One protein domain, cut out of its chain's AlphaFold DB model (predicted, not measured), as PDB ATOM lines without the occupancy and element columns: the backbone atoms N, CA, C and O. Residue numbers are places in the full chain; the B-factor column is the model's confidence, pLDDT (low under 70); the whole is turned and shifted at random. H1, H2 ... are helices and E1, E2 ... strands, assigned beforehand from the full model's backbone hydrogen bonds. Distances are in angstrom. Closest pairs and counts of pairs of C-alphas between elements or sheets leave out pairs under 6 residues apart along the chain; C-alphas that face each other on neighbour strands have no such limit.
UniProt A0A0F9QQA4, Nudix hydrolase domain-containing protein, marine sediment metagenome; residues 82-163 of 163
ATOM      1  N   LYS A  82     159.122 174.719 174.508       93.31
ATOM      2  CA  LYS A  82     160.283 174.472 175.374       93.31
ATOM      3  C   LYS A  82     160.900 175.819 175.742       93.31
ATOM      4  O   LYS A  82     161.285 176.574 174.849       93.31
ATOM      5  N   ILE A  83     160.975 176.119 177.036       95.19
ATOM      6  CA  ILE A  83     161.610 177.338 177.545       95.19
ATOM      7  C   ILE A  83     162.783 176.931 178.433       95.19
ATOM      8  O   ILE A  83     162.580 176.128 179.346       95.19
ATOM      9  N   PRO A  84     163.988 177.463 178.181       94.81
ATOM     10  CA  PRO A  84     165.142 177.235 179.035       94.81
ATOM     11  C   PRO A  84     164.879 177.638 180.493       94.81
ATOM     12  O   PRO A  84     164.204 178.627 180.772       94.81
ATOM     13  N   ILE A  85     165.391 176.863 181.445       94.56
ATOM     14  CA  ILE A  85     165.126 177.091 182.871       94.56
ATOM     15  C   ILE A  85     165.777 178.371 183.412       94.56
ATOM     16  O   ILE A  85     165.220 179.059 184.266       94.56
ATOM     17  N   ASP A  86     166.930 178.728 182.857       95.19
ATOM     18  CA  ASP A  86     167.669 179.963 183.104       95.19
ATOM     19  C   ASP A  86     166.869 181.213 182.701       95.19
ATOM     20  O   ASP A  86     166.988 182.251 183.355       95.19
ATOM     21  N   PHE A  87     165.974 181.114 181.708       96.75
ATOM     22  CA  PHE A  87     165.014 182.180 181.417       96.75
ATOM     23  C   PHE A  87     164.133 182.487 182.636       96.75
ATOM     24  O   PHE A  87     163.914 183.661 182.938       96.75
ATOM     25  N   PHE A  88     163.650 181.463 183.345       96.50
ATOM     26  CA  PHE A  88     162.803 181.638 184.529       96.50
ATOM     27  C   PHE A  88     163.587 182.043 185.777       96.50
ATOM     28  O   PHE A  88     163.053 182.770 186.615       96.50
ATOM     29  N   ALA A  89     164.838 181.591 185.886       94.69
ATOM     30  CA  ALA A  89     165.749 181.948 186.970       94.69
ATOM     31  C   ALA A  89     166.241 183.406 186.888       94.69
ATOM     32  O   ALA A  89     166.662 183.981 187.890       94.69
ATOM     33  N   ASN A  90     166.185 184.028 185.709       93.94
ATOM     34  CA  ASN A  90     166.574 185.419 185.525       93.94
ATOM     35  C   ASN A  90     165.454 186.378 185.964       93.94
ATOM     36  O   ASN A  90     164.428 186.519 185.295       93.94
ATOM     37  N   ASN A  91     165.694 187.106 187.057       88.75
ATOM     38  CA  ASN A  91     164.744 188.065 187.623       88.75
ATOM     39  C   ASN A  91     164.302 189.172 186.646       88.75
ATOM     40  O   ASN A  91     163.195 189.680 186.782       88.75
ATOM     41  N   LYS A  92     165.099 189.507 185.621       93.00
ATOM     42  CA  LYS A  92     164.734 190.505 184.599       93.00
ATOM     43  C   LYS A  92     163.575 190.054 183.711       93.00
ATOM     44  O   LYS A  92     162.906 190.892 183.114       93.00
ATOM     45  N   ASN A  93     163.351 188.744 183.606       94.88
ATOM     46  CA  ASN A  93     162.267 188.169 182.811       94.88
ATOM     47  C   ASN A  93     160.967 188.030 183.612       94.88
ATOM     48  O   ASN A  93     159.904 187.795 183.030       94.88
ATOM     49  N   TYR A  94     161.051 188.161 184.936       94.94
ATOM     50  CA  TYR A  94     159.916 188.097 185.837       94.94
ATOM     51  C   TYR A  94     159.370 189.498 186.102       94.94
ATOM     52  O   TYR A  94     160.113 190.443 186.351       94.94
ATOM     53  N   SER A  95     158.049 189.642 186.053       92.81
ATOM     54  CA  SER A  95     157.382 190.884 186.433       92.81
ATOM     55  C   SER A  95     156.189 190.589 187.323       92.81
ATOM     56  O   SER A  95     155.467 189.617 187.101       92.81
ATOM     57  N   GLU A  96     155.957 191.457 188.301       91.50
ATOM     58  CA  GLU A  96     154.803 191.382 189.185       91.50
ATOM     59  C   GLU A  96     153.932 192.618 189.024       91.50
ATOM     60  O   GLU A  96     154.415 193.743 188.885       91.50
ATOM     61  N   LYS A  97     152.620 192.407 189.069       88.69
ATOM     62  CA  LYS A  97     151.663 193.480 189.305       88.69
ATOM     63  C   LYS A  97     151.232 193.414 190.763       88.69
ATOM     64  O   LYS A  97     150.664 192.407 191.185       88.69
ATOM     65  N   LEU A  98     151.516 194.477 191.507       86.81
ATOM     66  CA  LEU A  98     151.111 194.617 192.901       86.81
ATOM     67  C   LEU A  98     149.695 195.186 192.989       86.81
ATOM     68  O   LEU A  98     149.339 196.131 192.283       86.81
ATOM     69  N   PHE A  99     148.908 194.615 193.889       83.88
ATOM     70  CA  PHE A  99     147.575 195.067 194.254       83.88
ATOM     71  C   PHE A  99     147.553 195.320 195.754       83.88
ATOM     72  O   PHE A  99     148.053 194.500 196.519       83.88
ATOM     73  N   ASN A 100     146.968 196.436 196.180       83.94
ATOM     74  CA  ASN A 100     146.706 196.666 197.595       83.94
ATOM     75  C   ASN A 100     145.341 196.060 197.943       83.94
ATOM     76  O   ASN A 100     144.319 196.487 197.402       83.94
ATOM     77  N   ILE A 101     145.336 195.048 198.807       79.31
ATOM     78  CA  ILE A 101     144.135 194.337 199.242       79.31
ATOM     79  C   ILE A 101     144.079 194.369 200.762       79.31
ATOM     80  O   ILE A 101     144.858 193.696 201.427       79.31
ATOM     81  N   LYS A 102     143.136 195.141 201.319       81.44
ATOM     82  CA  LYS A 102     142.932 195.275 202.777       81.44
ATOM     83  C   LYS A 102     144.214 195.664 203.541       81.44
ATOM     84  O   LYS A 102     144.377 195.281 204.691       81.44
ATOM     85  N   GLY A 103     145.105 196.434 202.907       80.81
ATOM     86  CA  GLY A 103     146.392 196.843 203.478       80.81
ATOM     87  C   GLY A 103     147.567 195.924 203.128       80.81
ATOM     88  O   GLY A 103     148.711 196.314 203.352       80.81
ATOM     89  N   ASP A 104     147.315 194.760 202.522       81.31
ATOM     90  CA  ASP A 104     148.358 193.846 202.060       81.31
ATOM     91  C   ASP A 104     148.767 194.125 200.612       81.31
ATOM     92  O   ASP A 104     147.932 194.398 199.749       81.31
ATOM     93  N   HIS A 105     150.053 193.937 200.311       84.75
ATOM     94  CA  HIS A 105     150.555 193.931 198.940       84.75
ATOM     95  C   HIS A 105     150.463 192.519 198.357       84.75
ATOM     96  O   HIS A 105     151.234 191.627 198.710       84.75
ATOM     97  N   VAL A 106     149.517 192.315 197.445       83.94
ATOM     98  CA  VAL A 106     149.318 191.054 196.729       83.94
ATOM     99  C   VAL A 106     149.984 191.128 195.363       83.94
ATOM    100  O   VAL A 106     149.627 191.972 194.543       83.94
ATOM    101  N   ALA A 107     150.944 190.241 195.108       86.19
ATOM    102  CA  ALA A 107     151.682 190.200 193.852       86.19
ATOM    103  C   ALA A 107     151.135 189.136 192.898       86.19
ATOM    104  O   ALA A 107     150.980 187.962 193.254       86.19
ATOM    105  N   LEU A 108     150.879 189.544 191.653       87.50
ATOM    106  CA  LEU A 108     150.572 188.642 190.548       87.50
ATOM    107  C   LEU A 108     151.733 188.618 189.561       87.50
ATOM    108  O   LEU A 108     151.959 189.582 188.825       87.50
ATOM    109  N   GLY A 109     152.444 187.496 189.554       90.06
ATOM    110  CA  GLY A 109     153.583 187.258 188.680       90.06
ATOM    111  C   GLY A 109     153.195 186.920 187.246       90.06
ATOM    112  O   GLY A 109     152.167 186.283 186.981       90.06
ATOM    113  N   ARG A 110     154.069 187.301 186.319       94.56
ATOM    114  CA  ARG A 110     154.050 186.849 184.930       94.56
ATOM    115  C   ARG A 110     155.454 186.823 184.331       94.56
ATOM    116  O   ARG A 110     156.309 187.631 184.694       94.56
ATOM    117  N   TYR A 111     155.622 185.973 183.326       95.62
ATOM    118  CA  TYR A 111     156.741 186.011 182.390       95.62
ATOM    119  C   TYR A 111     156.248 186.338 180.982       95.62
ATOM    120  O   TYR A 111     155.144 185.947 180.583       95.62
ATOM    121  N   GLU A 112     157.097 187.010 180.212       95.25
ATOM    122  CA  GLU A 112     156.887 187.247 178.788       95.25
ATOM    123  C   GLU A 112     158.028 186.616 177.991       95.25
ATOM    124  O   GLU A 112     159.132 187.151 177.938       95.25
ATOM    125  N   TYR A 113     157.762 185.472 177.366       95.50
ATOM    126  CA  TYR A 113     158.744 184.772 176.544       95.50
ATOM    127  C   TYR A 113     158.530 185.095 175.066       95.50
ATOM    128  O   TYR A 113     157.392 185.153 174.590       95.50
ATOM    129  N   ARG A 114     159.619 185.285 174.319       94.25
ATOM    130  CA  ARG A 114     159.594 185.407 172.858       94.25
ATOM    131  C   ARG A 114     160.245 184.179 172.244       94.25
ATOM    132  O   ARG A 114     161.238 183.690 172.771       94.25
ATOM    133  N   SER A 115     159.688 183.683 171.140       92.56
ATOM    134  CA  SER A 115     160.324 182.599 170.386       92.56
ATOM    135  C   SER A 115     161.745 183.003 169.958       92.56
ATOM    136  O   SER A 115     161.995 184.196 169.782       92.56
ATOM    137  N   PRO A 116     162.670 182.055 169.715       90.81
ATOM    138  CA  PRO A 116     164.058 182.379 169.356       90.81
ATOM    139  C   PRO A 116     164.208 183.307 168.139       90.81
ATOM    140  O   PRO A 116     165.120 184.122 168.076       90.81
ATOM    141  N   ASN A 117     163.279 183.228 167.183       92.38
ATOM    142  CA  ASN A 117     163.221 184.098 166.004       92.38
ATOM    143  C   ASN A 117     162.398 185.389 166.213       92.38
ATOM    144  O   ASN A 117     162.096 186.086 165.250       92.38
ATOM    145  N   ASN A 118     161.978 185.687 167.445       90.31
ATOM    146  CA  ASN A 118     161.162 186.840 167.842       90.31
ATOM    147  C   ASN A 118     159.795 186.987 167.146       90.31
ATOM    148  O   ASN A 118     159.165 188.041 167.244       90.31
ATOM    149  N   THR A 119     159.294 185.936 166.497       92.88
ATOM    150  CA  THR A 119     158.017 185.978 165.759       92.88
ATOM    151  C   THR A 119     156.787 185.824 166.648       92.88
ATOM    152  O   THR A 119     155.727 186.362 166.331       92.88
ATOM    153  N   LYS A 120     156.904 185.113 167.774       93.38
ATOM    154  CA  LYS A 120     155.789 184.838 168.685       93.38
ATOM    155  C   LYS A 120     156.099 185.312 170.099       93.38
ATOM    156  O   LYS A 120     157.235 185.231 170.560       93.38
ATOM    157  N   LYS A 121     155.059 185.784 170.791       93.69
ATOM    158  CA  LYS A 121     155.089 186.170 172.208       93.69
ATOM    159  C   LYS A 121     154.157 185.265 173.014       93.69
ATOM    160  O   LYS A 121     152.974 185.130 172.688       93.69
ATOM    161  N   TYR A 122     154.672 184.721 174.107       94.88
ATOM    162  CA  TYR A 122     153.960 183.861 175.045       94.88
ATOM    163  C   TYR A 122     153.896 184.547 176.404       94.88
ATOM    164  O   TYR A 122     154.885 185.110 176.874       94.88
ATOM    165  N   ILE A 123     152.717 184.524 177.022       95.00
ATOM    166  CA  ILE A 123     152.498 185.111 178.343       95.00
ATOM    167  C   ILE A 123     152.204 183.967 179.301       95.00
ATOM    168  O   ILE A 123     151.222 183.239 179.134       95.00
ATOM    169  N   ILE A 124     153.056 183.832 180.310       95.69
ATOM    170  CA  ILE A 124     152.968 182.788 181.327       95.69
ATOM    171  C   ILE A 124     152.557 183.484 182.614       95.69
ATOM    172  O   ILE A 124     153.297 184.309 183.139       95.69
ATOM    173  N   PHE A 125     151.354 183.198 183.098       92.25
ATOM    174  CA  PHE A 125     150.750 183.885 184.240       92.25
ATOM    175  C   PHE A 125     149.830 182.931 185.004       92.25
ATOM    176  O   PHE A 125     149.552 181.821 184.545       92.25
ATOM    177  N   GLY A 126     149.339 183.368 186.165       89.38
ATOM    178  CA  GLY A 126     148.436 182.567 186.990       89.38
ATOM    179  C   GLY A 126     149.117 181.305 187.522       89.38
ATOM    180  O   GLY A 126     150.300 181.340 187.859       89.38
ATOM    181  N   ALA A 127     148.373 180.196 187.587       90.25
ATOM    182  CA  ALA A 127     148.835 178.946 188.196       90.25
ATOM    183  C   ALA A 127     150.181 178.465 187.632       90.25
ATOM    184  O   ALA A 127     151.099 178.213 188.403       90.25
ATOM    185  N   THR A 128     150.344 178.442 186.305       94.19
ATOM    186  CA  THR A 128     151.599 178.035 185.652       94.19
ATOM    187  C   THR A 128     152.785 178.872 186.127       94.19
ATOM    188  O   THR A 128     153.818 178.330 186.503       94.19
ATOM    189  N   CYS A 129     152.633 180.202 186.166       94.31
ATOM    190  CA  CYS A 129     153.691 181.096 186.637       94.31
ATOM    191  C   CYS A 129     154.004 180.866 188.120       94.31
ATOM    192  O   CYS A 129     155.171 180.806 188.492       94.31
ATOM    193  N   HIS A 130     152.984 180.685 188.960       91.56
ATOM    194  CA  HIS A 130     153.189 180.415 190.382       91.56
ATOM    195  C   HIS A 130     153.907 179.089 190.635       91.56
ATOM    196  O   HIS A 130     154.788 179.048 191.491       91.56
ATOM    197  N   ILE A 131     153.560 178.037 189.890       94.62
ATOM    198  CA  ILE A 131     154.215 176.725 189.963       94.62
ATOM    199  C   ILE A 131     155.689 176.855 189.555       94.62
ATOM    200  O   ILE A 131     156.558 176.385 190.284       94.62
ATOM    201  N   ILE A 132     155.985 177.570 188.462       95.88
ATOM    202  CA  ILE A 132     157.364 177.841 188.015       95.88
ATOM    203  C   ILE A 132     158.153 178.601 189.081       95.88
ATOM    204  O   ILE A 132     159.239 178.171 189.453       95.88
ATOM    205  N   VAL A 133     157.615 179.706 189.605       94.06
ATOM    206  CA  VAL A 133     158.296 180.494 190.645       94.06
ATOM    207  C   VAL A 133     158.534 179.647 191.894       94.06
ATOM    208  O   VAL A 133     159.614 179.717 192.469       94.06
ATOM    209  N   ASN A 134     157.562 178.820 192.300       93.25
ATOM    210  CA  ASN A 134     157.736 177.914 193.437       93.25
ATOM    211  C   ASN A 134     158.876 176.922 193.197       93.25
ATOM    212  O   ASN A 134     159.715 176.720 194.068       93.25
ATOM    213  N   PHE A 135     158.926 176.330 192.007       95.38
ATOM    214  CA  PHE A 135     159.988 175.414 191.624       95.38
ATOM    215  C   PHE A 135     161.368 176.092 191.630       95.38
ATOM    216  O   PHE A 135     162.295 175.570 192.245       95.38
ATOM    217  N   ILE A 136     161.499 177.276 191.022       95.62
ATOM    218  CA  ILE A 136     162.759 178.035 190.998       95.62
ATOM    219  C   ILE A 136     163.220 178.397 192.415       95.62
ATOM    220  O   ILE A 136     164.380 178.184 192.760       95.62
ATOM    221  N   GLU A 137     162.318 178.876 193.267       92.06
ATOM    222  CA  GLU A 137     162.652 179.221 194.651       92.06
ATOM    223  C   GLU A 137     163.070 177.999 195.469       92.06
ATOM    224  O   GLU A 137     164.044 178.069 196.211       92.06
ATOM    225  N   ARG A 138     162.372 176.867 195.326       91.25
ATOM    226  CA  ARG A 138     162.651 175.670 196.133       91.25
ATOM    227  C   ARG A 138     163.876 174.893 195.676       91.25
ATOM    228  O   ARG A 138     164.573 174.339 196.518       91.25
ATOM    229  N   VAL A 139     164.110 174.814 194.370       92.44
ATOM    230  CA  VAL A 139     165.165 173.963 193.800       92.44
ATOM    231  C   VAL A 139     166.448 174.747 193.550       92.44
ATOM    232  O   VAL A 139     167.532 174.224 193.790       92.44
ATOM    233  N   TYR A 140     166.342 176.006 193.118       91.06
ATOM    234  CA  TYR A 140     167.503 176.846 192.802       91.06
ATOM    235  C   TYR A 140     167.818 177.873 193.891       91.06
ATOM    236  O   TYR A 140     168.859 178.520 193.818       91.06
ATOM    237  N   ASN A 141     166.953 178.025 194.904       91.50
ATOM    238  CA  ASN A 141     167.111 179.005 195.983       91.50
ATOM    239  C   ASN A 141     167.259 180.455 195.468       91.50
ATOM    240  O   ASN A 141     168.019 181.256 196.010       91.50
ATOM    241  N   ILE A 142     166.535 180.789 194.392       90.25
ATOM    242  CA  ILE A 142     166.520 182.127 193.784       90.25
ATOM    243  C   ILE A 142     165.207 182.820 194.146       90.25
ATOM    244  O   ILE A 142     164.147 182.426 193.665       90.25
ATOM    245  N   GLY A 143     165.277 183.867 194.971       87.12
ATOM    246  CA  GLY A 143     164.116 184.672 195.354       87.12
ATOM    247  C   GLY A 143     163.665 185.597 194.223       87.12
ATOM    248  O   GLY A 143     164.376 186.538 193.876       87.12
ATOM    249  N   LEU A 144     162.483 185.335 193.661       84.25
ATOM    250  CA  LEU A 144     161.932 186.119 192.546       84.25
ATOM    251  C   LEU A 144     160.858 187.118 192.983       84.25
ATOM    252  O   LEU A 144     160.673 188.142 192.330       84.25
ATOM    253  N   LYS A 145     160.142 186.820 194.071       82.19
ATOM    254  CA  LYS A 145     159.060 187.665 194.593       82.19
ATOM    255  C   LYS A 145     159.565 189.016 195.097       82.19
ATOM    256  O   LYS A 145     160.607 189.096 195.751       82.19
ATOM    257  N   THR A 146     158.749 190.051 194.916       81.25
ATOM    258  CA  THR A 146     158.950 191.351 195.561       81.25
ATOM    259  C   THR A 146     158.916 191.188 197.086       81.25
ATOM    260  O   THR A 146     157.930 190.655 197.618       81.25
ATOM    261  N   PRO A 147     159.943 191.657 197.820       81.25
ATOM    262  CA  PRO A 147     159.963 191.600 199.278       81.25
ATOM    263  C   PRO A 147     158.734 192.265 199.908       81.25
ATOM    264  O   PRO A 147     158.291 193.322 199.465       81.25
ATOM    265  N   GLY A 148     158.175 191.639 200.945       78.75
ATOM    266  CA  GLY A 148     156.988 192.145 201.647       78.75
ATOM    267  C   GLY A 148     155.661 191.954 200.903       78.75
ATOM    268  O   GLY A 148     154.610 192.269 201.458       78.75
ATOM    269  N   SER A 149     155.680 191.409 199.684       81.69
ATOM    270  CA  SER A 149     154.462 190.999 198.988       81.69
ATOM    271  C   SER A 149     154.079 189.557 199.326       81.69
ATOM    272  O   SER A 149     154.931 188.706 199.601       81.69
ATOM    273  N   ARG A 150     152.778 189.266 199.292       83.75
ATOM    274  CA  ARG A 150     152.242 187.907 199.415       83.75
ATOM    275  C   ARG A 150     151.561 187.469 198.124       83.75
ATOM    276  O   ARG A 150     151.148 188.285 197.301       83.75
ATOM    277  N   ARG A 151     151.406 186.155 197.954       76.81
ATOM    278  CA  ARG A 151     150.594 185.597 196.863       76.81
ATOM    279  C   ARG A 151     149.107 185.840 197.135       76.81
ATOM    280  O   ARG A 151     148.687 185.987 198.286       76.81
ATOM    281  N   ALA A 152     148.319 185.855 196.062       74.75
ATOM    282  CA  ALA A 152     146.866 185.854 196.169       74.75
ATOM    283  C   ALA A 152     146.384 184.554 196.833       74.75
ATOM    284  O   ALA A 152     146.864 183.462 196.533       74.75
ATOM    285  N   THR A 153     145.421 184.692 197.730       74.38
ATOM    286  CA  THR A 153     144.740 183.627 198.467       74.38
ATOM    287  C   THR A 153     143.316 183.458 197.941       74.38
ATOM    288  O   THR A 153     142.796 184.329 197.238       74.38
ATOM    289  N   ILE A 154     142.627 182.376 198.334       67.94
ATOM    290  CA  ILE A 154     141.192 182.208 198.025       67.94
ATOM    291  C   ILE A 154     140.386 183.439 198.452       67.94
ATOM    292  O   ILE A 154     139.468 183.842 197.735       67.94
ATOM    293  N   SER A 155     140.705 184.031 199.609       69.50
ATOM    294  CA  SER A 155     139.966 185.191 200.110       69.50
ATOM    295  C   SER A 155     140.070 186.379 199.153       69.50
ATOM    296  O   SER A 155     139.059 187.020 198.888       69.50
ATOM    297  N   ASP A 156     141.250 186.637 198.583       71.75
ATOM    298  CA  ASP A 156     141.463 187.771 197.669       71.75
ATOM    299  C   ASP A 156     140.698 187.603 196.350       71.75
ATOM    300  O   ASP A 156     140.263 188.568 195.719       71.75
ATOM    301  N   ILE A 157     140.524 186.351 195.927       65.44
ATOM    302  CA  ILE A 157     139.814 185.997 194.702       65.44
ATOM    303  C   ILE A 157     138.299 186.112 194.890       65.44
ATOM    304  O   ILE A 157     137.611 186.618 193.999       65.44
ATOM    305  N   LYS A 158     137.764 185.637 196.026       62.75
ATOM    306  CA  LYS A 158     136.321 185.701 196.332       62.75
ATOM    307  C   LYS A 158     135.804 187.138 196.330       62.75
ATOM    308  O   LYS A 158     134.700 187.381 195.848       62.75
ATOM    309  N   ASP A 159     136.644 188.080 196.744       61.38
ATOM    310  CA  ASP A 159     136.328 189.507 196.743       61.38
ATOM    311  C   ASP A 159     136.342 190.132 195.318       61.38
ATOM    312  O   ASP A 159     136.116 191.330 195.165       61.38
ATOM    313  N   LYS A 160     136.566 189.340 194.248       56.41
ATOM    314  CA  LYS A 160     136.658 189.762 192.827       56.41
ATOM    315  C   LYS A 160     137.734 190.826 192.551       56.41
ATOM    316  O   LYS A 160     137.661 191.518 191.536       56.41
ATOM    317  N   ILE A 161     138.732 190.935 193.424       52.91
ATOM    318  CA  ILE A 161     139.752 191.995 193.375       52.91
ATOM    319  C   ILE A 161     140.810 191.705 192.299       52.91
ATOM    320  O   ILE A 161     141.367 192.620 191.698       52.91
ATOM    321  N   VAL A 162     141.024 190.424 191.989       50.44
ATOM    322  CA  VAL A 162     141.850 189.963 190.869       50.44
ATOM    323  C   VAL A 162     140.929 189.552 189.715       50.44
ATOM    324  O   VAL A 162     140.410 188.434 189.696       50.44
ATOM    325  N   ARG A 163     140.684 190.468 188.775       45.34
ATOM    326  CA  ARG A 163     139.988 190.209 187.503       45.34
ATOM    327  C   ARG A 163     140.895 190.511 186.320       45.34
ATOM    328  O   ARG A 163     141.592 191.547 186.368       45.34
TER     329      ARG A 163
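What this domain is: This is residues 82 to 163 of the 163 residues of the protein "Nudix hydrolase domain-containing protein" of marine sediment metagenome (UniProt A0A0F9QQA4). What is the main shape? A long, narrow sheet of three strands, two hairpins joined through the long strand E2, has the helix H2 crossing over one of its faces; the short helix H1 packs on H2, and the short helix H3 lies near the end of E1. What makes it up? The printed part has 82 residues, 48 of them in named elements, in the order H1, E1, E2, E3, H2, H3; the sheet's order is E1, E2, E3, antiparallel throughout, and the class is mixed, helices and strands. How large is it? It is only just compact, close to loose, with a radius of gyration of the C-alphas of 13.7 A and spans of 43 by 29 by 18 A.

Where its parts are: Where does the first element begin? H1 is residues 85 to 89, and C-alpha 85 is at (165.126, 177.091, 182.871). Where are the strands? E1 is residues 94 to 101 and 21.6 A long; E2 is residues 104 to 114 and 32.4 A long; E3 is residues 121 to 125 and 13.0 A long. Where are the other helices? H2, residues 127 to 140, is 19.3 A long and begins with C-alpha 127 at (148.835, 178.946, 188.196). H3, residues 154 to 158, ends with C-alpha 158 at (136.321, 185.701, 196.332).

How they stand to each other: How do the strands pair? They form a meander, each strand the antiparallel neighbour of the one before. The hairpin of E1 and E2, at 155 degrees between directions, has N 97 and O 108 within hydrogen-bond range at 2.9 A; the hairpin of E2 and E3, at 153 degrees, has N 113 and O 122 at 2.9 A. Residues 150 to 151 pair parallel with residues 106 to 107 of E2. How does H2 sit? In two layers, a helix on one face of a sheet, H2 is on the sheet at a height of 10.8 A, only just over E2 alone, and runs across the strands, at 89 degrees to E2 on the local plane. The closest C-alphas of H2 and E2 are those of Cys 129 and Arg 110, 6.0 A apart. Where are H1 and H3? H1 touches H2, the closest C-alphas being those of Ala 89 and Ile 136, 6.4 A apart, and only grazes the sheet with residues 87 to 88. H3 is not on the sheet and is apart from H1 and H2; its closest C-alpha to E1 is that of Asp 156, 7.3 A from that of Ile 101. Are the helix backbones complete? In H1, H2 and H3 every O i to N i+4 pair is within hydrogen-bond range.

The domain as a whole: How far does it reach? The two C-alphas farthest apart, those of Lys 102 and Asn 117, are 43.5 A apart. Is there a cut or a long link? The printed part has no cut; the link from H2 to H3, residues 141 to 153, is long. Where is confidence low? The mean pLDDT of the printed part is 86.3, and residues 154 to 155 and 157 to 163 are under 70.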